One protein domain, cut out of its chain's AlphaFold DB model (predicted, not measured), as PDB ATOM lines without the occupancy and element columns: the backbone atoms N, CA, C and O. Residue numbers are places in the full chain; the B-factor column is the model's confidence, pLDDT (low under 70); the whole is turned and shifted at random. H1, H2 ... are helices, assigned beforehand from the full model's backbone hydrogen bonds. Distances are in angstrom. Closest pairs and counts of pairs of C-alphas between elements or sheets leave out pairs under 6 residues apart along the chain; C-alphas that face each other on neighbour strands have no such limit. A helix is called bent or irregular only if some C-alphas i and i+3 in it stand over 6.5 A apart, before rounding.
ATOM      1  N   ALA A  80       4.395  -6.131  33.933       73.75
ATOM      2  CA  ALA A  80       3.790  -7.463  33.931       73.75
ATOM      3  C   ALA A  80       4.787  -8.545  33.482       73.75
ATOM      4  O   ALA A  80       4.889  -9.591  34.121       73.75
ATOM      5  N   ALA A  81       5.578  -8.277  32.438       74.62
ATOM      6  CA  ALA A  81       6.620  -9.193  31.972       74.62
ATOM      7  C   ALA A  81       7.723  -9.409  33.026       74.62
ATOM      8  O   ALA A  81       8.189 -10.535  33.221       74.62
ATOM      9  N   ARG A  82       8.106  -8.350  33.754       80.00
ATOM     10  CA  ARG A  82       9.070  -8.430  34.861       80.00
ATOM     11  C   ARG A  82       8.524  -9.248  36.032       80.00
ATOM     12  O   ARG A  82       9.222 -10.141  36.505       80.00
ATOM     13  N   ASN A  83       7.287  -8.991  36.458       83.38
ATOM     14  CA  ASN A  83       6.647  -9.721  37.557       83.38
ATOM     15  C   ASN A  83       6.464 -11.204  37.215       83.38
ATOM     16  O   ASN A  83       6.794 -12.060  38.029       83.38
ATOM     17  N   LEU A  84       6.045 -11.516  35.984       85.31
ATOM     18  CA  LEU A  84       5.951 -12.894  35.503       85.31
ATOM     19  C   LEU A  84       7.320 -13.585  35.488       85.31
ATOM     20  O   LEU A  84       7.446 -14.734  35.901       85.31
ATOM     21  N   SER A  85       8.372 -12.888  35.052       85.25
ATOM     22  CA  SER A  85       9.728 -13.437  35.069       85.25
ATOM     23  C   SER A  85      10.210 -13.740  36.493       85.25
ATOM     24  O   SER A  85      10.819 -14.788  36.714       85.25
ATOM     25  N   TRP A  86       9.930 -12.864  37.461       86.81
ATOM     26  CA  TRP A  86      10.240 -13.121  38.869       86.81
ATOM     27  C   TRP A  86       9.424 -14.279  39.439       86.81
ATOM     28  O   TRP A  86      10.007 -15.154  40.073       86.81
ATOM     29  N   ALA A  87       8.126 -14.347  39.136       88.81
ATOM     30  CA  ALA A  87       7.262 -15.449  39.551       88.81
ATOM     31  C   ALA A  87       7.765 -16.801  39.019       88.81
ATOM     32  O   ALA A  87       7.918 -17.744  39.786       88.81
ATOM     33  N   ILE A  88       8.124 -16.889  37.732       90.19
ATOM     34  CA  ILE A  88       8.679 -18.120  37.142       90.19
ATOM     35  C   ILE A  88      10.018 -18.490  37.791       90.19
ATOM     36  O   ILE A  88      10.288 -19.666  38.010       90.19
ATOM     37  N   THR A  89      10.873 -17.512  38.106       89.88
ATOM     38  CA  THR A  89      12.140 -17.775  38.807       89.88
ATOM     39  C   THR A  89      11.898 -18.300  40.220       89.88
ATOM     40  O   THR A  89      12.549 -19.266  40.609       89.88
ATOM     41  N   ALA A  90      10.950 -17.720  40.959       90.38
ATOM     42  CA  ALA A  90      10.566 -18.200  42.284       90.38
ATOM     43  C   ALA A  90       9.994 -19.625  42.221       90.38
ATOM     44  O   ALA A  90      10.428 -20.484  42.980       90.38
ATOM     45  N   LEU A  91       9.112 -19.911  41.257       92.00
ATOM     46  CA  LEU A  91       8.587 -21.260  41.013       92.00
ATOM     47  C   LEU A  91       9.685 -22.251  40.607       92.00
ATOM     48  O   LEU A  91       9.664 -23.394  41.043       92.00
ATOM     49  N   SER A  92      10.670 -21.817  39.815       92.25
ATOM     50  CA  SER A  92      11.821 -22.649  39.434       92.25
ATOM     51  C   SER A  92      12.692 -22.982  40.646       92.25
ATOM     52  O   SER A  92      13.103 -24.126  40.809       92.25
ATOM     53  N   ALA A  93      12.958 -21.993  41.507       91.25
ATOM     54  CA  ALA A  93      13.693 -22.193  42.752       91.25
ATOM     55  C   ALA A  93      12.933 -23.124  43.703       91.25
ATOM     56  O   ALA A  93      13.536 -24.035  44.264       91.25
ATOM     57  N   LEU A  94      11.615 -22.940  43.827       91.69
ATOM     58  CA  LEU A  94      10.757 -23.796  44.638       91.69
ATOM     59  C   LEU A  94      10.739 -25.235  44.114       91.69
ATOM     60  O   LEU A  94      10.924 -26.154  44.900       91.69
ATOM     61  N   LEU A  95      10.582 -25.436  42.802       92.69
ATOM     62  CA  LEU A  95      10.600 -26.765  42.184       92.69
ATOM     63  C   LEU A  95      11.925 -27.491  42.450       92.69
ATOM     64  O   LEU A  95      11.910 -28.649  42.854       92.69
ATOM     65  N   VAL A  96      13.062 -26.813  42.259       92.38
ATOM     66  CA  VAL A  96      14.392 -27.397  42.506       92.38
ATOM     67  C   VAL A  96      14.614 -27.673  43.995       92.38
ATOM     68  O   VAL A  96      15.148 -28.723  44.336       92.38
ATOM     69  N   LEU A  97      14.183 -26.774  44.887       89.94
ATOM     70  CA  LEU A  97      14.291 -26.973  46.335       89.94
ATOM     71  C   LEU A  97      13.454 -28.167  46.805       89.94
ATOM     72  O   LEU A  97      13.961 -29.007  47.546       89.94
ATOM     73  N   VAL A  98      12.198 -28.254  46.354       89.75
ATOM     74  CA  VAL A  98      11.315 -29.383  46.664       89.75
ATOM     75  C   VAL A  98      11.926 -30.674  46.142       89.75
ATOM     76  O   VAL A  98      12.034 -31.622  46.901       89.75
ATOM     77  N   ALA A  99      12.399 -30.699  44.896       90.44
ATOM     78  CA  ALA A  99      13.020 -31.883  44.309       90.44
ATOM     79  C   ALA A  99      14.293 -32.339  45.052       90.44
ATOM     80  O   ALA A  99      14.530 -33.534  45.182       90.44
ATOM     81  N   LEU A 100      15.105 -31.406  45.565       87.94
ATOM     82  CA  LEU A 100      16.323 -31.722  46.324       87.94
ATOM     83  C   LEU A 100      16.053 -32.297  47.716       87.94
ATOM     84  O   LEU A 100      16.870 -33.063  48.219       87.94
ATOM     85  N   GLN A 101      14.946 -31.897  48.339       87.44
ATOM     86  CA  GLN A 101      14.632 -32.223  49.734       87.44
ATOM     87  C   GLN A 101      13.413 -33.143  49.871       87.44
ATOM     88  O   GLN A 101      12.974 -33.388  50.991       87.44
ATOM     89  N   LEU A 102      12.832 -33.615  48.760       86.62
ATOM     90  CA  LEU A 102      11.660 -34.485  48.787       86.62
ATOM     91  C   LEU A 102      12.045 -35.814  49.453       86.62
ATOM     92  O   LEU A 102      12.818 -36.556  48.848       86.62
ATOM     93  N   PRO A 103      11.496 -36.147  50.634       83.31
ATOM     94  CA  PRO A 103      11.838 -37.376  51.331       83.31
ATOM     95  C   PRO A 103      11.347 -38.611  50.570       83.31
ATOM     96  O   PRO A 103      10.382 -38.559  49.807       83.31
ATOM     97  N   ALA A 104      11.993 -39.745  50.838       78.25
ATOM     98  CA  ALA A 104      11.630 -41.042  50.267       78.25
ATOM     99  C   ALA A 104      10.380 -41.670  50.917       78.25
ATOM    100  O   ALA A 104       9.844 -42.640  50.394       78.25
ATOM    101  N   THR A 105       9.903 -41.146  52.052       76.00
ATOM    102  CA  THR A 105       8.739 -41.679  52.775       76.00
ATOM    103  C   THR A 105       7.750 -40.575  53.153       76.00
ATOM    104  O   THR A 105       8.123 -39.423  53.393       76.00
ATOM    105  N   ALA A 106       6.457 -40.912  53.175       76.81
ATOM    106  CA  ALA A 106       5.383 -39.935  53.362       76.81
ATOM    107  C   ALA A 106       5.326 -39.360  54.791       76.81
ATOM    108  O   ALA A 106       4.965 -38.203  54.981       76.81
ATOM    109  N   ASP A 107       5.725 -40.136  55.798       72.56
ATOM    110  CA  ASP A 107       5.796 -39.740  57.213       72.56
ATOM    111  C   ASP A 107       6.859 -38.659  57.492       72.56
ATOM    112  O   ASP A 107       6.765 -37.896  58.463       72.56
ATOM    113  N   GLN A 108       7.855 -38.565  56.610       74.69
ATOM    114  CA  GLN A 108       8.921 -37.571  56.659       74.69
ATOM    115  C   GLN A 108       8.577 -36.288  55.892       74.69
ATOM    116  O   GLN A 108       9.342 -35.328  55.957       74.69
ATOM    117  N   LEU A 109       7.424 -36.211  55.209       79.88
ATOM    118  CA  LEU A 109       6.968 -34.992  54.531       79.88
ATOM    119  C   LEU A 109       6.599 -33.904  55.548       79.88
ATOM    120  O   LEU A 109       5.442 -33.726  55.926       79.88
ATOM    121  N   ARG A 110       7.603 -33.146  55.990       81.19
ATOM    122  CA  ARG A 110       7.448 -32.038  56.935       81.19
ATOM    123  C   ARG A 110       7.999 -30.756  56.338       81.19
ATOM    124  O   ARG A 110       9.033 -30.755  55.679       81.19
ATOM    125  N   LEU A 111       7.358 -29.629  56.649       80.19
ATOM    126  CA  LEU A 111       7.840 -28.302  56.234       80.19
ATOM    127  C   LEU A 111       9.274 -28.020  56.721       80.19
ATOM    128  O   LEU A 111      10.018 -27.300  56.062       80.19
ATOM    129  N   SER A 112       9.680 -28.629  57.841       78.19
ATOM    130  CA  SER A 112      11.036 -28.554  58.395       78.19
ATOM    131  C   SER A 112      12.120 -29.142  57.491       78.19
ATOM    132  O   SER A 112      13.259 -28.682  57.559       78.19
ATOM    133  N   GLU A 113      11.789 -30.125  56.650       78.69
ATOM    134  CA  GLU A 113      12.731 -30.744  55.704       78.69
ATOM    135  C   GLU A 113      13.127 -29.769  54.592       78.69
ATOM    136  O   GLU A 113      14.295 -29.660  54.221       78.69
ATOM    137  N   PHE A 114      12.171 -28.963  54.129       82.12
ATOM    138  CA  PHE A 114      12.384 -27.988  53.058       82.12
ATOM    139  C   PHE A 114      13.108 -26.713  53.521       82.12
ATOM    140  O   PHE A 114      13.509 -25.898  52.693       82.12
ATOM    141  N   LEU A 115      13.299 -26.542  54.833       82.81
ATOM    142  CA  LEU A 115      14.063 -25.437  55.426       82.81
ATOM    143  C   LEU A 115      15.559 -25.739  55.557       82.81
ATOM    144  O   LEU A 115      16.336 -24.861  55.938       82.81
ATOM    145  N   ARG A 116      15.970 -26.978  55.273       82.56
ATOM    146  CA  ARG A 116      17.373 -27.383  55.321       82.56
ATOM    147  C   ARG A 116      18.124 -26.817  54.121       82.56
ATOM    148  O   ARG A 116      17.569 -26.697  53.029       82.56
ATOM    149  N   LEU A 117      19.404 -26.524  54.309       83.69
ATOM    150  CA  LEU A 117      20.297 -26.047  53.261       83.69
ATOM    151  C   LEU A 117      20.895 -27.263  52.516       83.69
ATOM    152  O   LEU A 117      21.676 -28.005  53.120       83.69
ATOM    153  N   PRO A 118      20.535 -27.514  51.241       88.88
ATOM    154  CA  PRO A 118      21.027 -28.677  50.505       88.88
ATOM    155  C   PRO A 118      22.454 -28.437  49.999       88.88
ATOM    156  O   PRO A 118      22.710 -27.478  49.261       88.88
ATOM    157  N   ALA A 119      23.380 -29.326  50.363       87.38
ATOM    158  CA  ALA A 119      24.771 -29.295  49.913       87.38
ATOM    159  C   ALA A 119      24.859 -29.320  48.385       87.38
ATOM    160  O   ALA A 119      25.654 -28.606  47.774       87.38
ATOM    161  N   GLU A 120      23.989 -30.104  47.755       89.50
ATOM    162  CA  GLU A 120      23.958 -30.335  46.318       89.50
ATOM    163  C   GLU A 120      23.670 -29.052  45.541       89.50
ATOM    164  O   GLU A 120      24.278 -28.827  44.497       89.50
ATOM    165  N   ALA A 121      22.811 -28.166  46.063       88.00
ATOM    166  CA  ALA A 121      22.565 -26.868  45.436       88.00
ATOM    167  C   ALA A 121      23.797 -25.955  45.509       88.00
ATOM    168  O   ALA A 121      24.072 -25.214  44.563       88.00
ATOM    169  N   ILE A 122      24.551 -26.017  46.612       88.50
ATOM    170  CA  ILE A 122      25.777 -25.233  46.805       88.50
ATOM    171  C   ILE A 122      26.854 -25.729  45.839       88.50
ATOM    172  O   ILE A 122      27.422 -24.926  45.097       88.50
ATOM    173  N   VAL A 123      27.083 -27.045  45.779       88.06
ATOM    174  CA  VAL A 123      28.036 -27.654  44.838       88.06
ATOM    175  C   VAL A 123      27.631 -27.361  43.392       88.06
ATOM    176  O   VAL A 123      28.468 -26.923  42.601       88.06
ATOM    177  N   ALA A 124      26.348 -27.506  43.050       89.19
ATOM    178  CA  ALA A 124      25.834 -27.160  41.727       89.19
ATOM    179  C   ALA A 124      26.104 -25.693  41.375       89.19
ATOM    180  O   ALA A 124      26.558 -25.401  40.268       89.19
ATOM    181  N   ALA A 125      25.880 -24.765  42.308       90.00
ATOM    182  CA  ALA A 125      26.156 -23.349  42.089       90.00
ATOM    183  C   ALA A 125      27.649 -23.087  41.829       90.00
ATOM    184  O   ALA A 125      27.969 -22.363  40.884       90.00
ATOM    185  N   VAL A 126      28.555 -23.713  42.594       89.25
ATOM    186  CA  VAL A 126      30.013 -23.610  42.381       89.25
ATOM    187  C   VAL A 126      30.400 -24.101  40.984       89.25
ATOM    188  O   VAL A 126      31.048 -23.373  40.230       89.25
ATOM    189  N   VAL A 127      29.959 -25.306  40.610       90.50
ATOM    190  CA  VAL A 127      30.271 -25.923  39.310       90.50
ATOM    191  C   VAL A 127      29.736 -25.073  38.155       90.50
ATOM    192  O   VAL A 127      30.453 -24.805  37.191       90.50
ATOM    193  N   LEU A 128      28.491 -24.601  38.252       91.38
ATOM    194  CA  LEU A 128      27.850 -23.826  37.189       91.38
ATOM    195  C   LEU A 128      28.440 -22.416  37.041       91.38
ATOM    196  O   LEU A 128      28.490 -21.905  35.921       91.38
ATOM    197  N   LEU A 129      28.902 -21.786  38.127       90.94
ATOM    198  CA  LEU A 129      29.573 -20.481  38.076       90.94
ATOM    199  C   LEU A 129      30.953 -20.553  37.405       90.94
ATOM    200  O   LEU A 129      31.360 -19.583  36.768       90.94
ATOM    201  N   ALA A 130      31.641 -21.695  37.500       90.50
ATOM    202  CA  ALA A 130      32.964 -21.901  36.909       90.50
ATOM    203  C   ALA A 130      32.942 -22.170  35.388       90.50
ATOM    204  O   ALA A 130      33.990 -22.164  34.744       90.50
ATOM    205  N   MET A 131      31.766 -22.413  34.793       91.12
ATOM    206  CA  MET A 131      31.645 -22.862  33.401       91.12
ATOM    207  C   MET A 131      31.262 -21.748  32.406       91.12
ATOM    208  O   MET A 131      30.400 -20.906  32.696       91.12
ATOM    209  N   PRO A 132      31.798 -21.783  31.166       88.38
ATOM    210  CA  PRO A 132      31.348 -20.908  30.088       88.38
ATOM    211  C   PRO A 132      29.933 -21.275  29.610       88.38
ATOM    212  O   PRO A 132      29.413 -22.358  29.878       88.38
ATOM    213  N   ARG A 133      29.279 -20.360  28.878       88.25
ATOM    214  CA  ARG A 133      27.825 -20.405  28.614       88.25
ATOM    215  C   ARG A 133      27.316 -21.740  28.051       88.25
ATOM    216  O   ARG A 133      26.310 -22.237  28.542       88.25
ATOM    217  N   ARG A 134      27.965 -22.291  27.017       88.88
ATOM    218  CA  ARG A 134      27.509 -23.526  26.345       88.88
ATOM    219  C   ARG A 134      27.575 -24.760  27.263       88.88
ATOM    220  O   ARG A 134      26.513 -25.333  27.497       88.88
ATOM    221  N   PRO A 135      28.735 -25.143  27.840       91.94
ATOM    222  CA  PRO A 135      28.786 -26.281  28.757       91.94
ATOM    223  C   PRO A 135      27.944 -26.046  30.011       91.94
ATOM    224  O   PRO A 135      27.276 -26.968  30.452       91.94
ATOM    225  N   ARG A 136      27.855 -24.812  30.526       93.44
ATOM    226  CA  ARG A 136      27.007 -24.506  31.685       93.44
ATOM    227  C   ARG A 136      25.535 -24.847  31.454       93.44
ATOM    228  O   ARG A 136      24.905 -25.403  32.343       93.44
ATOM    229  N   VAL A 137      24.976 -24.497  30.292       93.06
ATOM    230  CA  VAL A 137      23.567 -24.799  29.981       93.06
ATOM    231  C   VAL A 137      23.346 -26.305  29.875       93.06
ATOM    232  O   VAL A 137      22.362 -26.795  30.417       93.06
ATOM    233  N   ILE A 138      24.266 -27.030  29.233       94.00
ATOM    234  CA  ILE A 138      24.189 -28.493  29.113       94.00
ATOM    235  C   ILE A 138      24.277 -29.134  30.502       94.00
ATOM    236  O   ILE A 138      23.383 -29.883  30.876       94.00
ATOM    237  N   THR A 139      25.284 -28.775  31.302       93.12
ATOM    238  CA  THR A 139      25.450 -29.271  32.675       93.12
ATOM    239  C   THR A 139      24.229 -28.951  33.535       93.12
ATOM    240  O   THR A 139      23.712 -29.839  34.201       93.12
ATOM    241  N   ALA A 140      23.706 -27.720  33.486       93.62
ATOM    242  CA  ALA A 140      22.511 -27.333  34.235       93.62
ATOM    243  C   ALA A 140      21.271 -28.138  33.818       93.62
ATOM    244  O   ALA A 140      20.511 -28.572  34.682       93.62
ATOM    245  N   ALA A 141      21.071 -28.357  32.515       95.38
ATOM    246  CA  ALA A 141      19.974 -29.176  32.013       95.38
ATOM    247  C   ALA A 141      20.115 -30.628  32.486       95.38
ATOM    248  O   ALA A 141      19.163 -31.171  33.039       95.38
ATOM    249  N   SER A 142      21.304 -31.225  32.350       95.19
ATOM    250  CA  SER A 142      21.581 -32.596  32.794       95.19
ATOM    251  C   SER A 142      21.388 -32.770  34.301       95.19
ATOM    252  O   SER A 142      20.738 -33.722  34.718       95.19
ATOM    253  N   MET A 143      21.886 -31.836  35.121       93.56
ATOM    254  CA  MET A 143      21.680 -31.852  36.574       93.56
ATOM    255  C   MET A 143      20.197 -31.728  36.937       93.56
ATOM    256  O   MET A 143      19.728 -32.432  37.824       93.56
ATOM    257  N   GLY A 144      19.453 -30.861  36.243       95.31
ATOM    258  CA  GLY A 144      18.012 -30.714  36.448       95.31
ATOM    259  C   GLY A 144      17.230 -31.969  36.067       95.31
ATOM    260  O   GLY A 144      16.432 -32.435  36.868       95.31
ATOM    261  N   VAL A 145      17.504 -32.565  34.902       96.44
ATOM    262  CA  VAL A 145      16.866 -33.823  34.469       96.44
ATOM    263  C   VAL A 145      17.197 -34.967  35.428       96.44
ATOM    264  O   VAL A 145      16.303 -35.721  35.801       96.44
ATOM    265  N   PHE A 146      18.454 -35.079  35.867       94.12
ATOM    266  CA  PHE A 146      18.865 -36.077  36.858       94.12
ATOM    267  C   PHE A 146      18.125 -35.896  38.189       94.12
ATOM    268  O   PHE A 146      17.608 -36.864  38.741       94.12
ATOM    269  N   LEU A 147      17.996 -34.656  38.668       93.31
ATOM    270  CA  LEU A 147      17.212 -34.331  39.859       93.31
ATOM    271  C   LEU A 147      15.724 -34.675  39.681       93.31
ATOM    272  O   LEU A 147      15.103 -35.227  40.588       93.31
ATOM    273  N   GLY A 148      15.154 -34.402  38.505       94.81
ATOM    274  CA  GLY A 148      13.798 -34.826  38.159       94.81
ATOM    275  C   GLY A 148      13.639 -36.348  38.208       94.81
ATOM    276  O   GLY A 148      12.664 -36.838  38.769       94.81
ATOM    277  N   ALA A 149      14.612 -37.103  37.692       94.06
ATOM    278  CA  ALA A 149      14.601 -38.564  37.750       94.06
ATOM    279  C   ALA A 149      14.698 -39.076  39.196       94.06
ATOM    280  O   ALA A 149      13.938 -39.964  39.577       94.06
ATOM    281  N   LEU A 150      15.557 -38.473  40.023       91.25
ATOM    282  CA  LEU A 150      15.649 -38.781  41.453       91.25
ATOM    283  C   LEU A 150      14.329 -38.501  42.181       91.25
ATOM    284  O   LEU A 150      13.889 -39.298  43.002       91.25
ATOM    285  N   THR A 151      13.650 -37.411  41.819       92.62
ATOM    286  CA  THR A 151      12.325 -37.072  42.357       92.62
ATOM    287  C   THR A 151      11.299 -38.153  42.019       92.62
ATOM    288  O   THR A 151      10.528 -38.556  42.885       92.62
ATOM    289  N   VAL A 152      11.304 -38.670  40.783       92.88
ATOM    290  CA  VAL A 152      10.446 -39.804  40.391       92.88
ATOM    291  C   VAL A 152      10.762 -41.037  41.233       92.88
ATOM    292  O   VAL A 152       9.840 -41.695  41.705       92.88
ATOM    293  N   VAL A 153      12.044 -41.334  41.458       91.19
ATOM    294  CA  VAL A 153      12.457 -42.463  42.302       91.19
ATOM    295  C   VAL A 153      11.983 -42.285  43.746       91.19
ATOM    296  O   VAL A 153      11.442 -43.234  44.294       91.19
ATOM    297  N   ASN A 154      12.068 -41.086  44.330       89.56
ATOM    298  CA  ASN A 154      11.547 -40.821  45.679       89.56
ATOM    299  C   ASN A 154      10.024 -40.984  45.760       89.56
ATOM    300  O   ASN A 154       9.516 -41.533  46.734       89.56
ATOM    301  N   LEU A 155       9.289 -40.550  44.732       91.19
ATOM    302  CA  LEU A 155       7.840 -40.769  44.652       91.19
ATOM    303  C   LEU A 155       7.498 -42.263  44.542       91.19
ATOM    304  O   LEU A 155       6.527 -42.718  45.147       91.19
ATOM    305  N   LEU A 156       8.300 -43.031  43.799       90.75
ATOM    306  CA  LEU A 156       8.166 -44.486  43.731       90.75
ATOM    307  C   LEU A 156       8.508 -45.142  45.070       90.75
ATOM    308  O   LEU A 156       7.749 -45.996  45.510       90.75
ATOM    309  N   ASP A 157       9.586 -44.730  45.736       89.00
ATOM    310  CA  ASP A 157       9.957 -45.192  47.078       89.00
ATOM    311  C   ASP A 157       8.816 -44.946  48.070       89.00
ATOM    312  O   ASP A 157       8.431 -45.858  48.797       89.00
ATOM    313  N   MET A 158       8.209 -43.759  48.030       87.81
ATOM    314  CA  MET A 158       7.090 -43.396  48.894       87.81
ATOM    315  C   MET A 158       5.886 -44.315  48.674       87.81
ATOM    316  O   MET A 158       5.337 -44.851  49.636       87.81
ATOM    317  N   GLY A 159       5.523 -44.561  47.411       85.94
ATOM    318  CA  GLY A 159       4.466 -45.509  47.068       85.94
ATOM    319  C   GLY A 159       4.812 -46.950  47.458       85.94
ATOM    320  O   GLY A 159       3.982 -47.657  48.019       85.94
ATOM    321  N   TYR A 160       6.043 -47.399  47.219       87.12
ATOM    322  CA  TYR A 160       6.476 -48.755  47.566       87.12
ATOM    323  C   TYR A 160       6.522 -48.974  49.082       87.12
ATOM    324  O   TYR A 160       6.146 -50.045  49.551       87.12
ATOM    325  N   VAL A 161       6.913 -47.977  49.873       84.69
ATOM    326  CA  VAL A 161       6.872 -48.079  51.337       84.69
ATOM    327  C   VAL A 161       5.424 -48.102  51.822       84.69
ATOM    328  O   VAL A 161       5.074 -48.952  52.638       84.69
ATOM    329  N   GLU A 162       4.562 -47.242  51.275       82.50
ATOM    330  CA  GLU A 162       3.156 -47.174  51.675       82.50
ATOM    331  C   GLU A 162       2.388 -48.467  51.349       82.50
ATOM    332  O   GLU A 162       1.686 -49.009  52.212       82.50
ATOM    333  N   PHE A 163       2.543 -48.975  50.125       82.56
ATOM    334  CA  PHE A 163       1.786 -50.123  49.625       82.56
ATOM    335  C   PHE A 163       2.489 -51.463  49.839       82.56
ATOM    336  O   PHE A 163       1.804 -52.455  50.047       82.56
ATOM    337  N   LEU A 164       3.824 -51.516  49.791       82.88
ATOM    338  CA  LEU A 164       4.607 -52.764  49.814       82.88
ATOM    339  C   LEU A 164       5.575 -52.882  51.005       82.88
ATOM    340  O   LEU A 164       6.333 -53.854  51.100       82.88
ATOM    341  N   GLY A 165       5.598 -51.895  51.910       78.50
ATOM    342  CA  GLY A 165       6.407 -51.918  53.133       78.50
ATOM    343  C   GLY A 165       7.918 -52.032  52.893       78.50
ATOM    344  O   GLY A 165       8.639 -52.552  53.749       78.50
ATOM    345  N   ARG A 166       8.406 -51.642  51.707       84.12
ATOM    346  CA  ARG A 166       9.824 -51.688  51.304       84.12
ATOM    347  C   ARG A 166      10.137 -50.570  50.317       84.12
ATOM    348  O   ARG A 166       9.234 -50.071  49.673       84.12
ATOM    349  N   HIS A 167      11.408 -50.233  50.133       85.50
ATOM    350  CA  HIS A 167      11.821 -49.260  49.118       85.50
ATOM    351  C   HIS A 167      11.845 -49.861  47.697       85.50
ATOM    352  O   HIS A 167      12.017 -51.075  47.521       85.50
ATOM    353  N   PHE A 168      11.712 -48.998  46.689       86.44
ATOM    354  CA  PHE A 168      11.747 -49.318  45.266       86.44
ATOM    355  C   PHE A 168      13.164 -49.672  44.800       86.44
ATOM    356  O   PHE A 168      14.138 -48.938  44.985       86.44
ATOM    357  N   ASN A 169      13.309 -50.811  44.143       85.50
ATOM    358  CA  ASN A 169      14.559 -51.270  43.569       85.50
ATOM    359  C   ASN A 169      14.526 -51.138  42.045       85.50
ATOM    360  O   ASN A 169      13.954 -51.969  41.339       85.50
ATOM    361  N   VAL A 170      15.226 -50.118  41.545       84.44
ATOM    362  CA  VAL A 170      15.314 -49.763  40.120       84.44
ATOM    363  C   VAL A 170      15.685 -50.957  39.226       84.44
ATOM    364  O   VAL A 170      15.211 -51.034  38.095       84.44
ATOM    365  N   MET A 171      16.488 -51.909  39.718       80.62
ATOM    366  CA  MET A 171      16.930 -53.066  38.929       80.62
ATOM    367  C   MET A 171      15.844 -54.118  38.703       80.62
ATOM    368  O   MET A 171      15.782 -54.704  37.623       80.62
ATOM    369  N   VAL A 172      14.995 -54.379  39.698       80.81
ATOM    370  CA  VAL A 172      14.099 -55.553  39.684       80.81
ATOM    371  C   VAL A 172      12.621 -55.193  39.679       80.81
ATOM    372  O   VAL A 172      11.812 -55.954  39.151       80.81
ATOM    373  N   ASP A 173      12.260 -54.025  40.206       85.75
ATOM    374  CA  ASP A 173      10.864 -53.642  40.410       85.75
ATOM    375  C   ASP A 173      10.228 -52.973  39.191       85.75
ATOM    376  O   ASP A 173       9.006 -52.898  39.102       85.75
ATOM    377  N   TRP A 174      11.018 -52.550  38.199       80.88
ATOM    378  CA  TRP A 174      10.471 -52.042  36.933       80.88
ATOM    379  C   TRP A 174       9.552 -53.072  36.255       80.88
ATOM    380  O   TRP A 174       8.591 -52.702  35.580       80.88
ATOM    381  N   ALA A 175       9.807 -54.367  36.478       79.12
ATOM    382  CA  ALA A 175       8.972 -55.448  35.972       79.12
ATOM    383  C   ALA A 175       7.556 -55.449  36.577       79.12
ATOM    384  O   ALA A 175       6.620 -55.858  35.893       79.12
ATOM    385  N   LEU A 176       7.388 -54.949  37.808       80.38
ATOM    386  CA  LEU A 176       6.097 -54.878  38.499       80.38
ATOM    387  C   LEU A 176       5.201 -53.751  37.963       80.38
ATOM    388  O   LEU A 176       4.006 -53.733  38.243       80.38
ATOM    389  N   LEU A 177       5.725 -52.821  37.152       81.88
ATOM    390  CA  LEU A 177       4.905 -51.770  36.535       81.88
ATOM    391  C   LEU A 177       3.833 -52.353  35.600       81.88
ATOM    392  O   LEU A 177       2.725 -51.824  35.519       81.88
ATOM    393  N   GLY A 178       4.134 -53.470  34.926       81.38
ATOM    394  CA  GLY A 178       3.152 -54.194  34.114       81.38
ATOM    395  C   GLY A 178       2.051 -54.849  34.956       81.38
ATOM    396  O   GLY A 178       0.886 -54.878  34.542       81.38
ATOM    397  N   ASP A 179       2.396 -55.320  36.153       78.06
ATOM    398  CA  ASP A 179       1.434 -55.871  37.110       78.06
ATOM    399  C   ASP A 179       0.551 -54.763  37.688       78.06
ATOM    400  O   ASP A 179      -0.670 -54.902  37.698       78.06
ATOM    401  N   ALA A 180       1.131 -53.610  38.034       80.44
ATOM    402  CA  ALA A 180       0.387 -52.428  38.463       80.44
ATOM    403  C   ALA A 180      -0.595 -51.932  37.382       80.44
ATOM    404  O   ALA A 180      -1.756 -51.637  37.671       80.44
ATOM    405  N   GLN A 181      -0.177 -51.905  36.111       83.38
ATOM    406  CA  GLN A 181      -1.065 -51.567  34.993       83.38
ATOM    407  C   GLN A 181      -2.208 -52.585  34.839       83.38
ATOM    408  O   GLN A 181      -3.349 -52.220  34.535       83.38
ATOM    409  N   SER A 182      -1.913 -53.869  35.048       80.75
ATOM    410  CA  SER A 182      -2.916 -54.937  34.987       80.75
ATOM    411  C   SER A 182      -3.925 -54.809  36.107       80.75
ATOM    412  O   SER A 182      -5.115 -54.869  35.836       80.75
ATOM    413  N   TYR A 183      -3.458 -54.525  37.319       80.25
ATOM    414  CA  TYR A 183      -4.313 -54.218  38.454       80.25
ATOM    415  C   TYR A 183      -5.247 -53.034  38.156       80.25
ATOM    416  O   TYR A 183      -6.451 -53.134  38.390       80.25
ATOM    417  N   LEU A 184      -4.736 -51.947  37.558       82.00
ATOM    418  CA  LEU A 184      -5.575 -50.827  37.112       82.00
ATOM    419  C   LEU A 184      -6.596 -51.267  36.057       82.00
ATOM    420  O   LEU A 184      -7.760 -50.895  36.135       82.00
ATOM    421  N   THR A 185      -6.186 -52.079  35.084       83.06
ATOM    422  CA  THR A 185      -7.096 -52.594  34.046       83.06
ATOM    423  C   THR A 185      -8.207 -53.446  34.653       83.06
ATOM    424  O   THR A 185      -9.370 -53.285  34.287       83.06
ATOM    425  N   ASP A 186      -7.855 -54.320  35.593       78.81
ATOM    426  CA  ASP A 186      -8.783 -55.241  36.239       78.81
ATOM    427  C   ASP A 186      -9.722 -54.512  37.221       78.81
ATOM    428  O   ASP A 186     -10.829 -54.994  37.456       78.81
ATOM    429  N   SER A 187      -9.316 -53.342  37.735       76.25
ATOM    430  CA  SER A 187     -10.083 -52.541  38.704       76.25
ATOM    431  C   SER A 187     -10.957 -51.447  38.072       76.25
ATOM    432  O   SER A 187     -12.101 -51.274  38.479       76.25
ATOM    433  N   ILE A 188     -10.438 -50.683  37.098       79.56
ATOM    434  CA  ILE A 188     -11.125 -49.514  36.496       79.56
ATOM    435  C   ILE A 188     -11.361 -49.650  34.982       79.56
ATOM    436  O   ILE A 188     -11.793 -48.701  34.323       79.56
ATOM    437  N   GLY A 189     -11.087 -50.827  34.414       82.06
ATOM    438  CA  GLY A 189     -11.264 -51.117  32.995       82.06
ATOM    439  C   GLY A 189     -10.128 -50.604  32.102       82.06
ATOM    440  O   GLY A 189      -9.264 -49.817  32.497       82.06
ATOM    441  N   THR A 190     -10.132 -51.056  30.846       87.06
ATOM    442  CA  THR A 190      -9.048 -50.809  29.880       87.06
ATOM    443  C   THR A 190      -8.872 -49.333  29.536       87.06
ATOM    444  O   THR A 190      -7.749 -48.837  29.539       87.06
ATOM    445  N   VAL A 191      -9.965 -48.607  29.270       89.19
ATOM    446  CA  VAL A 191      -9.900 -47.186  28.885       89.19
ATOM    447  C   VAL A 191      -9.351 -46.340  30.033       89.19
ATOM    448  O   VAL A 191      -8.428 -45.553  29.822       89.19
ATOM    449  N   GLY A 192      -9.862 -46.551  31.252       86.06
ATOM    450  CA  GLY A 192      -9.370 -45.877  32.453       86.06
ATOM    451  C   GLY A 192      -7.880 -46.135  32.670       86.06
ATOM    452  O   GLY A 192      -7.109 -45.190  32.815       86.06
ATOM    453  N   SER A 193      -7.453 -47.399  32.577       87.19
ATOM    454  CA  SER A 193      -6.039 -47.773  32.699       87.19
ATOM    455  C   SER A 193      -5.142 -47.080  31.664       87.19
ATOM    456  O   SER A 193      -4.085 -46.559  32.029       87.19
ATOM    457  N   ILE A 194      -5.555 -47.012  30.391       90.44
ATOM    458  CA  ILE A 194      -4.781 -46.343  29.329       90.44
ATOM    459  C   ILE A 194      -4.645 -44.845  29.616       90.44
ATOM    460  O   ILE A 194      -3.530 -44.321  29.582       90.44
ATOM    461  N   VAL A 195      -5.749 -44.161  29.933       92.69
ATOM    462  CA  VAL A 195      -5.742 -42.717  30.220       92.69
ATOM    463  C   VAL A 195      -4.858 -42.408  31.427       92.69
ATOM    464  O   VAL A 195      -4.013 -41.515  31.351       92.69
ATOM    465  N   THR A 196      -4.985 -43.176  32.514       90.38
ATOM    466  CA  THR A 196      -4.132 -43.028  33.701       90.38
ATOM    467  C   THR A 196      -2.660 -43.266  33.366       90.38
ATOM    468  O   THR A 196      -1.812 -42.469  33.761       90.38
ATOM    469  N   THR A 197      -2.348 -44.311  32.593       90.75
ATOM    470  CA  THR A 197      -0.968 -44.637  32.194       90.75
ATOM    471  C   THR A 197      -0.343 -43.505  31.377       90.75
ATOM    472  O   THR A 197       0.760 -43.058  31.688       90.75
ATOM    473  N   ILE A 198      -1.058 -42.988  30.370       93.81
ATOM    474  CA  ILE A 198      -0.597 -41.851  29.558       93.81
ATOM    475  C   ILE A 198      -0.411 -40.611  30.438       93.81
ATOM    476  O   ILE A 198       0.615 -39.940  30.335       93.81
ATOM    477  N   GLY A 199      -1.362 -40.332  31.334       95.38
ATOM    478  CA  GLY A 199      -1.279 -39.209  32.268       95.38
ATOM    479  C   GLY A 199      -0.029 -39.259  33.148       95.38
ATOM    480  O   GLY A 199       0.671 -38.254  33.273       95.38
ATOM    481  N   VAL A 200       0.305 -40.432  33.695       93.31
ATOM    482  CA  VAL A 200       1.525 -40.639  34.495       93.31
ATOM    483  C   VAL A 200       2.785 -40.428  33.655       93.31
ATOM    484  O   VAL A 200       3.693 -39.725  34.095       93.31
ATOM    485  N   ILE A 201       2.840 -40.968  32.431       94.06
ATOM    486  CA  ILE A 201       3.990 -40.778  31.528       94.06
ATOM    487  C   ILE A 201       4.194 -39.293  31.215       94.06
ATOM    488  O   ILE A 201       5.310 -38.782  31.318       94.06
ATOM    489  N   VAL A 202       3.119 -38.579  30.871       97.12
ATOM    490  CA  VAL A 202       3.173 -37.138  30.589       97.12
ATOM    491  C   VAL A 202       3.634 -36.363  31.822       97.12
ATOM    492  O   VAL A 202       4.501 -35.500  31.697       97.12
ATOM    493  N   LEU A 203       3.126 -36.690  33.012       96.12
ATOM    494  CA  LEU A 203       3.540 -36.049  34.262       96.12
ATOM    495  C   LEU A 203       5.037 -36.248  34.542       96.12
ATOM    496  O   LEU A 203       5.724 -35.287  34.888       96.12
ATOM    497  N   VAL A 204       5.557 -37.462  34.335       95.75
ATOM    498  CA  VAL A 204       6.991 -37.763  34.472       95.75
ATOM    499  C   VAL A 204       7.813 -36.939  33.481       95.75
ATOM    500  O   VAL A 204       8.776 -36.286  33.879       95.75
ATOM    501  N   LEU A 205       7.418 -36.893  32.205       96.56
ATOM    502  CA  LEU A 205       8.123 -36.099  31.192       96.56
ATOM    503  C   LEU A 205       8.106 -34.600  31.518       96.56
ATOM    504  O   LEU A 205       9.136 -33.934  31.406       96.56
ATOM    505  N   LEU A 206       6.965 -34.071  31.969       96.31
ATOM    506  CA  LEU A 206       6.839 -32.679  32.399       96.31
ATOM    507  C   LEU A 206       7.719 -32.372  33.611       96.31
ATOM    508  O   LEU A 206       8.321 -31.302  33.657       96.31
ATOM    509  N   LEU A 207       7.841 -33.302  34.560       95.94
ATOM    510  CA  LEU A 207       8.729 -33.154  35.710       95.94
ATOM    511  C   LEU A 207      10.203 -33.120  35.281       95.94
ATOM    512  O   LEU A 207      10.936 -32.221  35.701       95.94
ATOM    513  N   LEU A 208      10.635 -34.036  34.407       96.62
ATOM    514  CA  LEU A 208      12.011 -34.084  33.888       96.62
ATOM    515  C   LEU A 208      12.371 -32.820  33.095       96.62
ATOM    516  O   LEU A 208      13.410 -32.199  33.325       96.62
ATOM    517  N   VAL A 209      11.493 -32.401  32.181       96.38
ATOM    518  CA  VAL A 209      11.703 -31.188  31.378       96.38
ATOM    519  C   VAL A 209      11.622 -29.940  32.259       96.38
ATOM    520  O   VAL A 209      12.467 -29.052  32.147       96.38
ATOM    521  N   GLY A 210      10.645 -29.872  33.163       96.06
ATOM    522  CA  GLY A 210      10.431 -28.742  34.064       96.06
ATOM    523  C   GLY A 210      11.618 -28.497  34.993       96.06
ATOM    524  O   GLY A 210      12.086 -27.363  35.096       96.06
ATOM    525  N   THR A 211      12.160 -29.553  35.603       96.19
ATOM    526  CA  THR A 211      13.365 -29.476  36.450       96.19
ATOM    527  C   THR A 211      14.614 -29.115  35.640       96.19
ATOM    528  O   THR A 211      15.378 -28.245  36.061       96.19
ATOM    529  N   GLY A 212      14.788 -29.674  34.437       95.88
ATOM    530  CA  GLY A 212      15.847 -29.272  33.502       95.88
ATOM    531  C   GLY A 212      15.804 -27.776  33.158       95.88
ATOM    532  O   GLY A 212      16.797 -27.059  33.314       95.88
ATOM    533  N   LEU A 213      14.637 -27.275  32.741       96.00
ATOM    534  CA  LEU A 213      14.436 -25.864  32.392       96.00
ATOM    535  C   LEU A 213      14.587 -24.932  33.604       96.00
ATOM    536  O   LEU A 213      15.178 -23.855  33.475       96.00
ATOM    537  N   ALA A 214      14.099 -25.343  34.777       95.31
ATOM    538  CA  ALA A 214      14.245 -24.604  36.029       95.31
ATOM    539  C   ALA A 214      15.724 -24.433  36.405       95.31
ATOM    540  O   ALA A 214      16.175 -23.307  36.631       95.31
ATOM    541  N   THR A 215      16.509 -25.511  36.373       95.19
ATOM    542  CA  THR A 215      17.944 -25.469  36.695       95.19
ATOM    543  C   THR A 215      18.728 -24.622  35.691       95.19
ATOM    544  O   THR A 215      19.562 -23.807  36.093       95.19
ATOM    545  N   VAL A 216      18.416 -24.700  34.390       95.75
ATOM    546  CA  VAL A 216      19.007 -23.810  33.369       95.75
ATOM    547  C   VAL A 216      18.668 -22.343  33.639       95.75
ATOM    548  O   VAL A 216      19.527 -21.462  33.504       95.75
ATOM    549  N   ARG A 217      17.426 -22.045  34.032       93.94
ATOM    550  CA  ARG A 217      16.997 -20.680  34.360       93.94
ATOM    551  C   ARG A 217      17.760 -20.130  35.566       93.94
ATOM    552  O   ARG A 217      18.277 -19.014  35.482       93.94
ATOM    553  N   LEU A 218      17.868 -20.909  36.642       92.44
ATOM    554  CA  LEU A 218      18.609 -20.531  37.851       92.44
ATOM    555  C   LEU A 218      20.108 -20.371  37.564       92.44
ATOM    556  O   LEU A 218      20.704 -19.371  37.954       92.44
ATOM    557  N   SER A 219      20.694 -21.277  36.781       93.19
ATOM    558  CA  SER A 219      22.086 -21.185  36.322       93.19
ATOM    559  C   SER A 219      22.367 -19.885  35.559       93.19
ATOM    560  O   SER A 219      23.363 -19.197  35.793       93.19
ATOM    561  N   ASN A 220      21.454 -19.492  34.665       90.88
ATOM    562  CA  ASN A 220      21.574 -18.233  33.935       90.88
ATOM    563  C   ASN A 220      21.419 -17.004  34.839       90.88
ATOM    564  O   ASN A 220      22.036 -15.978  34.556       90.88
ATOM    565  N   LEU A 221      20.628 -17.091  35.913       90.12
ATOM    566  CA  LEU A 221      20.519 -16.024  36.908       90.12
ATOM    567  C   LEU A 221      21.819 -15.866  37.708       90.12
ATOM    568  O   LEU A 221      22.316 -14.746  37.816       90.12
ATOM    569  N   LEU A 222      22.398 -16.974  38.184       88.81
ATOM    570  CA  LEU A 222      23.694 -16.985  38.875       88.81
ATOM    571  C   LEU A 222      24.777 -16.332  38.011       88.81
ATOM    572  O   LEU A 222      25.511 -15.459  38.464       88.81
ATOM    573  N   ALA A 223      24.814 -16.692  36.729       88.19
ATOM    574  CA  ALA A 223      25.777 -16.146  35.786       88.19
ATOM    575  C   ALA A 223      25.589 -14.655  35.477       88.19
ATOM    576  O   ALA A 223      26.571 -13.957  35.239       88.19
ATOM    577  N   ARG A 224      24.342 -14.163  35.451       88.81
ATOM    578  CA  ARG A 224      24.045 -12.732  35.252       88.81
ATOM    579  C   ARG A 224      24.483 -11.881  36.444       88.81
ATOM    580  O   ARG A 224      24.807 -10.715  36.255       88.81
ATOM    581  N   HIS A 225      24.505 -12.461  37.642       88.50
ATOM    582  CA  HIS A 225      24.862 -11.782  38.887       88.50
ATOM    583  C   HIS A 225      26.089 -12.425  39.553       88.50
ATOM    584  O   HIS A 225      26.071 -12.676  40.757       88.50
ATOM    585  N   ASN A 226      27.154 -12.690  38.782       85.44
ATOM    586  CA  ASN A 226      28.263 -13.551  39.215       85.44
ATOM    587  C   ASN A 226      28.897 -13.136  40.555       85.44
ATOM    588  O   ASN A 226      29.081 -13.976  41.421       85.44
ATOM    589  N   ALA A 227      29.177 -11.850  40.773       83.81
ATOM    590  CA  ALA A 227      29.894 -11.377  41.951       83.81
ATOM    591  C   ALA A 227      29.057 -11.539  43.226       83.81
ATOM    592  O   ALA A 227      29.582 -11.905  44.276       83.81
ATOM    593  N   GLY A 228      27.746 -11.293  43.127       84.19
ATOM    594  CA  GLY A 228      26.801 -11.534  44.217       84.19
ATOM    595  C   GLY A 228      26.570 -13.026  44.445       84.19
ATOM    596  O   GLY A 228      26.600 -13.476  45.587       84.19
ATOM    597  N   ALA A 229      26.419 -13.795  43.365       85.12
ATOM    598  CA  ALA A 229      26.234 -15.240  43.407       85.12
ATOM    599  C   ALA A 229      27.431 -15.948  44.056       85.12
ATOM    600  O   ALA A 229      27.230 -16.713  44.987       85.12
ATOM    601  N   THR A 230      28.668 -15.629  43.663       85.56
ATOM    602  CA  THR A 230      29.880 -16.210  44.260       85.56
ATOM    603  C   THR A 230      29.960 -15.930  45.759       85.56
ATOM    604  O   THR A 230      30.205 -16.847  46.538       85.56
ATOM    605  N   LYS A 231      29.700 -14.686  46.194       87.56
ATOM    606  CA  LYS A 231      29.675 -14.340  47.627       87.56
ATOM    607  C   LYS A 231      28.592 -15.117  48.375       87.56
ATOM    608  O   LYS A 231      28.872 -15.680  49.427       87.56
ATOM    609  N   ALA A 232      27.379 -15.173  47.826       86.94
ATOM    610  CA  ALA A 232      26.268 -15.902  48.428       86.94
ATOM    611  C   ALA A 232      26.548 -17.411  48.518       86.94
ATOM    612  O   ALA A 232      26.289 -18.011  49.555       86.94
ATOM    613  N   THR A 233      27.129 -18.014  47.475       87.31
ATOM    614  CA  THR A 233      27.521 -19.430  47.458       87.31
ATOM    615  C   THR A 233      28.613 -19.728  48.485       87.31
ATOM    616  O   THR A 233      28.513 -20.733  49.181       87.31
ATOM    617  N   LEU A 234      29.614 -18.850  48.639       87.94
ATOM    618  CA  LEU A 234      30.644 -18.997  49.676       87.94
ATOM    619  C   LEU A 234      30.050 -18.900  51.086       87.94
ATOM    620  O   LEU A 234      30.347 -19.746  51.922       87.94
ATOM    621  N   ILE A 235      29.173 -17.921  51.340       89.50
ATOM    622  CA  ILE A 235      28.479 -17.789  52.633       89.50
ATOM    623  C   ILE A 235      27.636 -19.036  52.910       89.50
ATOM    624  O   ILE A 235      27.740 -19.610  53.989       89.50
ATOM    625  N   ALA A 236      26.841 -19.482  51.934       88.00
ATOM    626  CA  ALA A 236      26.016 -20.678  52.061       88.00
ATOM    627  C   ALA A 236      26.865 -21.924  52.348       88.00
ATOM    628  O   ALA A 236      26.522 -22.691  53.241       88.00
ATOM    629  N   GLY A 237      27.997 -22.097  51.655       86.69
ATOM    630  CA  GLY A 237      28.940 -23.190  51.902       86.69
ATOM    631  C   GLY A 237      29.538 -23.156  53.309       86.69
ATOM    632  O   GLY A 237      29.536 -24.172  53.999       86.69
ATOM    633  N   THR A 238      29.978 -21.986  53.779       88.06
ATOM    634  CA  THR A 238      30.511 -21.828  55.142       88.06
ATOM    635  C   THR A 238      29.450 -22.099  56.205       88.06
ATOM    636  O   THR A 238      29.731 -22.799  57.181       88.06
ATOM    637  N   VAL A 239      28.227 -21.588  56.014       87.25
ATOM    638  CA  VAL A 239      27.086 -21.865  56.902       87.25
ATOM    639  C   VAL A 239      26.799 -23.362  56.923       87.25
ATOM    640  O   VAL A 239      26.692 -23.928  58.003       87.25
ATOM    641  N   TRP A 240      26.767 -24.018  55.760       91.69
ATOM    642  CA  TRP A 240      26.558 -25.462  55.661       91.69
ATOM    643  C   TRP A 240      27.609 -26.251  56.454       91.69
ATOM    644  O   TRP A 240      27.245 -27.063  57.301       91.69
ATOM    645  N   ILE A 241      28.903 -25.981  56.231       86.94
ATOM    646  CA  ILE A 241      30.016 -26.681  56.903       86.94
ATOM    647  C   ILE A 241      29.955 -26.462  58.416       86.94
ATOM    648  O   ILE A 241      30.123 -27.410  59.185       86.94
ATOM    649  N   THR A 242      29.688 -25.229  58.847       85.12
ATOM    650  CA  THR A 242      29.574 -24.876  60.269       85.12
ATOM    651  C   THR A 242      28.384 -25.588  60.911       85.12
ATOM    652  O   THR A 242      28.536 -26.215  61.957       85.12
ATOM    653  N   SER A 243      27.215 -25.554  60.264       84.12
ATOM    654  CA  SER A 243      26.010 -26.248  60.724       84.12
ATOM    655  C   SER A 243      26.207 -27.758  60.812       84.12
ATOM    656  O   SER A 243      25.804 -28.351  61.808       84.12
ATOM    657  N   MET A 244      26.852 -28.368  59.813       84.62
ATOM    658  CA  MET A 244      27.148 -29.802  59.798       84.62
ATOM    659  C   MET A 244      28.137 -30.185  60.909       84.62
ATOM    660  O   MET A 244      27.907 -31.147  61.631       84.62
ATOM    661  N   SER A 245      29.212 -29.410  61.085       83.50
ATOM    662  CA  SER A 245      30.274 -29.712  62.060       83.50
ATOM    663  C   SER A 245      29.824 -29.530  63.510       83.50
ATOM    664  O   SER A 245      30.281 -30.250  64.392       83.50
ATOM    665  N   LEU A 246      28.935 -28.563  63.763       85.31
ATOM    666  CA  LEU A 246      28.404 -28.260  65.096       85.31
ATOM    667  C   LEU A 246      27.071 -28.967  65.395       85.31
ATOM    668  O   LEU A 246      26.522 -28.779  66.476       85.31
ATOM    669  N   GLY A 247      26.524 -29.740  64.448       80.00
ATOM    670  CA  GLY A 247      25.235 -30.418  64.608       80.00
ATOM    671  C   GLY A 247      24.051 -29.461  64.799       80.00
ATOM    672  O   GLY A 247      23.115 -29.781  65.528       80.00
ATOM    673  N   LEU A 248      24.090 -28.273  64.182       84.31
ATOM    674  CA  LEU A 248      23.041 -27.264  64.358       84.31
ATOM    675  C   LEU A 248      21.712 -27.748  63.771       84.31
ATOM    676  O   LEU A 248      21.632 -28.142  62.604       84.31
ATOM    677  N   THR A 249      20.651 -27.640  64.564       81.88
ATOM    678  CA  THR A 249      19.277 -27.934  64.155       81.88
ATOM    679  C   THR A 249      18.496 -26.653  63.887       81.88
ATOM    680  O   THR A 249      18.728 -25.618  64.510       81.88
ATOM    681  N   ASN A 250      17.544 -26.712  62.962       77.25
ATOM    682  CA  ASN A 250      16.583 -25.645  62.735       77.25
ATOM    683  C   ASN A 250      15.590 -25.541  63.910       77.25
ATOM    684  O   ASN A 250      15.578 -26.371  64.820       77.25
ATOM    685  N   PHE A 251      14.721 -24.529  63.876       73.62
ATOM    686  CA  PHE A 251      13.723 -24.276  64.927       73.62
ATOM    687  C   PHE A 251      12.715 -25.425  65.133       73.62
ATOM    688  O   PHE A 251      11.993 -25.431  66.124       73.62
ATOM    689  N   ALA A 252      12.661 -26.384  64.207       68.81
ATOM    690  CA  ALA A 252      11.809 -27.565  64.257       68.81
ATOM    691  C   ALA A 252      12.587 -28.848  64.630       68.81
ATOM    692  O   ALA A 252      12.056 -29.948  64.480       68.81
ATOM    693  N   GLY A 253      13.836 -28.726  65.099       69.88
ATOM    694  CA  GLY A 253      14.660 -29.843  65.579       69.88
ATOM    695  C   GLY A 253      15.322 -30.689  64.484       69.88
ATOM    696  O   GLY A 253      15.968 -31.684  64.798       69.88
ATOM    697  N   ALA A 254      15.201 -30.309  63.210       72.50
ATOM    698  CA  ALA A 254      15.825 -31.016  62.093       72.50
ATOM    699  C   ALA A 254      17.214 -30.427  61.762       72.50
ATOM    700  O   ALA A 254      17.372 -29.208  61.848       72.50
ATOM    701  N   PRO A 255      18.217 -31.226  61.351       81.06
ATOM    702  CA  PRO A 255      19.545 -30.714  60.995       81.06
ATOM    703  C   PRO A 255      19.482 -29.605  59.937       81.06
ATOM    704  O   PRO A 255      18.793 -29.745  58.929       81.06
ATOM    705  N   MET A 256      20.198 -28.496  60.143       78.69
ATOM    706  CA  MET A 256      20.190 -27.365  59.201       78.69
ATOM    707  C   MET A 256      20.894 -27.685  57.874       78.69
ATOM    708  O   MET A 256      20.517 -27.135  56.840       78.69
ATOM    709  N   ALA A 257      21.907 -28.553  57.895       79.06
ATOM    710  CA  ALA A 257      22.651 -29.003  56.723       79.06
ATOM    711  C   ALA A 257      22.076 -30.330  56.196       79.06
ATOM    712  O   ALA A 257      21.849 -31.257  56.970       79.06
ATOM    713  N   SER A 258      21.841 -30.419  54.883       82.81
ATOM    714  CA  SER A 258      21.336 -31.626  54.209       82.81
ATOM    715  C   SER A 258      22.273 -32.064  53.080       82.81
ATOM    716  O   SER A 258      22.843 -31.214  52.394       82.81
ATOM    717  N   ASN A 259      22.410 -33.375  52.892       81.44
ATOM    718  CA  ASN A 259      23.045 -34.056  51.754       81.44
ATOM    719  C   ASN A 259      22.107 -35.140  51.177       81.44
ATOM    720  O   ASN A 259      22.539 -36.227  50.783       81.44
ATOM    721  N   HIS A 260      20.800 -34.864  51.214       80.31
ATOM    722  CA  HIS A 260      19.740 -35.841  50.985       80.31
ATOM    723  C   HIS A 260      19.804 -36.507  49.607       80.31
ATOM    724  O   HIS A 260      19.783 -37.735  49.518       80.31
ATOM    725  N   ALA A 261      19.934 -35.722  48.535       76.25
ATOM    726  CA  ALA A 261      19.979 -36.263  47.179       76.25
ATOM    727  C   ALA A 261      21.207 -37.167  46.972       76.25
ATOM    728  O   ALA A 261      21.114 -38.206  46.320       76.25
ATOM    729  N   THR A 262      22.341 -36.813  47.581       79.44
ATOM    730  CA  THR A 262      23.559 -37.635  47.558       79.44
ATOM    731  C   THR A 262      23.361 -38.948  48.319       79.44
ATOM    732  O   THR A 262      23.684 -40.012  47.793       79.44
ATOM    733  N   ALA A 263      22.783 -38.884  49.522       79.69
ATOM    734  CA  ALA A 263      22.519 -40.059  50.353       79.69
ATOM    735  C   ALA A 263      21.551 -41.048  49.678       79.69
ATOM    736  O   ALA A 263      21.753 -42.259  49.753       79.69
ATOM    737  N   ILE A 264      20.534 -40.550  48.963       79.62
ATOM    738  CA  ILE A 264      19.621 -41.398  48.183       79.62
ATOM    739  C   ILE A 264      20.372 -42.117  47.060       79.62
ATOM    740  O   ILE A 264      20.229 -43.328  46.896       79.62
ATOM    741  N   VAL A 265      21.193 -41.393  46.290       81.62
ATOM    742  CA  VAL A 265      21.984 -41.999  45.207       81.62
ATOM    743  C   VAL A 265      22.901 -43.091  45.756       81.62
ATOM    744  O   VAL A 265      22.943 -44.185  45.194       81.62
ATOM    745  N   GLU A 266      23.582 -42.832  46.872       82.38
ATOM    746  CA  GLU A 266      24.421 -43.824  47.545       82.38
ATOM    747  C   GLU A 266      23.616 -45.067  47.957       82.38
ATOM    748  O   GLU A 266      24.005 -46.189  47.621       82.38
ATOM    749  N   ALA A 267      22.456 -44.875  48.592       79.38
ATOM    750  CA  ALA A 267      21.578 -45.968  49.003       79.38
ATOM    751  C   ALA A 267      21.109 -46.824  47.812       79.38
ATOM    752  O   ALA A 267      21.076 -48.053  47.906       79.38
ATOM    753  N   HIS A 268      20.785 -46.211  46.669       81.94
ATOM    754  CA  HIS A 268      20.413 -46.961  45.466       81.94
ATOM    755  C   HIS A 268      21.595 -47.705  44.840       81.94
ATOM    756  O   HIS A 268      21.424 -48.851  44.423       81.94
ATOM    757  N   VAL A 269      22.788 -47.106  44.790       82.81
ATOM    758  CA  VAL A 269      23.992 -47.777  44.267       82.81
ATOM    759  C   VAL A 269      24.343 -49.001  45.114       82.81
ATOM    760  O   VAL A 269      24.576 -50.079  44.562       82.81
ATOM    761  N   GLN A 270      24.315 -48.865  46.443       82.56
ATOM    762  CA  GLN A 270      24.520 -49.985  47.366       82.56
ATOM    763  C   GLN A 270      23.469 -51.081  47.140       82.56
ATOM    764  O   GLN A 270      23.827 -52.238  46.929       82.56
ATOM    765  N   ARG A 271      22.182 -50.707  47.042       81.94
ATOM    766  CA  ARG A 271      21.069 -51.639  46.789       81.94
ATOM    767  C   ARG A 271      21.234 -52.418  45.483       81.94
ATOM    768  O   ARG A 271      20.958 -53.617  45.455       81.94
ATOM    769  N   VAL A 272      21.691 -51.772  44.410       81.75
ATOM    770  CA  VAL A 272      21.989 -52.451  43.136       81.75
ATOM    771  C   VAL A 272      23.106 -53.479  43.323       81.75
ATOM    772  O   VAL A 272      22.952 -54.627  42.905       81.75
ATOM    773  N   GLY A 273      24.198 -53.099  43.994       79.75
ATOM    774  CA  GLY A 273      25.302 -54.012  44.300       79.75
ATOM    775  C   GLY A 273      24.862 -55.220  45.132       79.75
ATOM    776  O   GLY A 273      25.215 -56.357  44.810       79.75
ATOM    777  N   ASP A 274      24.043 -54.992  46.157       83.00
ATOM    778  CA  ASP A 274      23.515 -56.051  47.017       83.00
ATOM    779  C   ASP A 274      22.550 -56.967  46.270       83.00
ATOM    780  O   ASP A 274      22.630 -58.178  46.433       83.00
ATOM    781  N   THR A 275      21.717 -56.428  45.377       82.00
ATOM    782  CA  THR A 275      20.794 -57.219  44.541       82.00
ATOM    783  C   THR A 275      21.542 -58.195  43.630       82.00
ATOM    784  O   THR A 275      21.144 -59.349  43.488       82.00
TER     785      THR A 275
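Overview. This is residues 80 to 275 of the 619 residues of the protein "CDP-alcohol phosphatidyltransferase" of Streptomyces sp. SID12488 (UniProt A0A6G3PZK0). Two long helices, H3 and the arm H4b, cross as an X, and H1 crosses H4b with its first residues, 80 to 87, sticking out. H2 and H5 run side by side near one end of H4b; at its other end the arm H4a folds back, and H6 meets the end of H1. The printed part has 196 residues, with six named helices, H1 to H6, and no named strand: all helix, with mostly crossed packing. It is compact, with a radius of gyration of the C-alphas of 18.9 A and spans of 58 by 43 by 32 A.

Along the chain. H1, residues 80 to 101, begins at C-alpha 80 (3.790, -7.463, 33.931) and is 31.3 A long. H2 is residues 119 to 129, and H3, residues 133 to 164, measures 45.1 A. H4, residues 173 to 224, was assigned as one helix by its hydrogen bonds but is bent, with C-alphas 187 and 190 9.1 A apart; its arms are H4a, residues 173 to 187, and H4b, residues 190 to 224, 50.7 A long. H5 is residues 226 to 245; H6, residues 260 to 275, ends at C-alpha 275 (20.794, -57.219, 44.541).

Arrangement. H1 touches H4b with residues 89 to 96 alone, closest at the C-alphas of Ser 92 and Ala 214, 4.6 A. H2 and H3 form a hairpin, closest at the C-alphas of Leu 128 and Arg 136, 5.6 A. H3 touches H4b at a steep tilt of 40 degrees, opposite ways; the closest C-alphas, of Gly 144 and Gly 212, are 3.9 A apart. Every O i to N i+4 pair is within hydrogen-bond range in H1, H2, H3, H4b, H5 and H6, and 8 of 11 in H4a.

Size, cuts and confidence. The printed part has no cut. The links H1 to H2 and H5 to H6 are long. Residues 252 to 253 are under pLDDT 70.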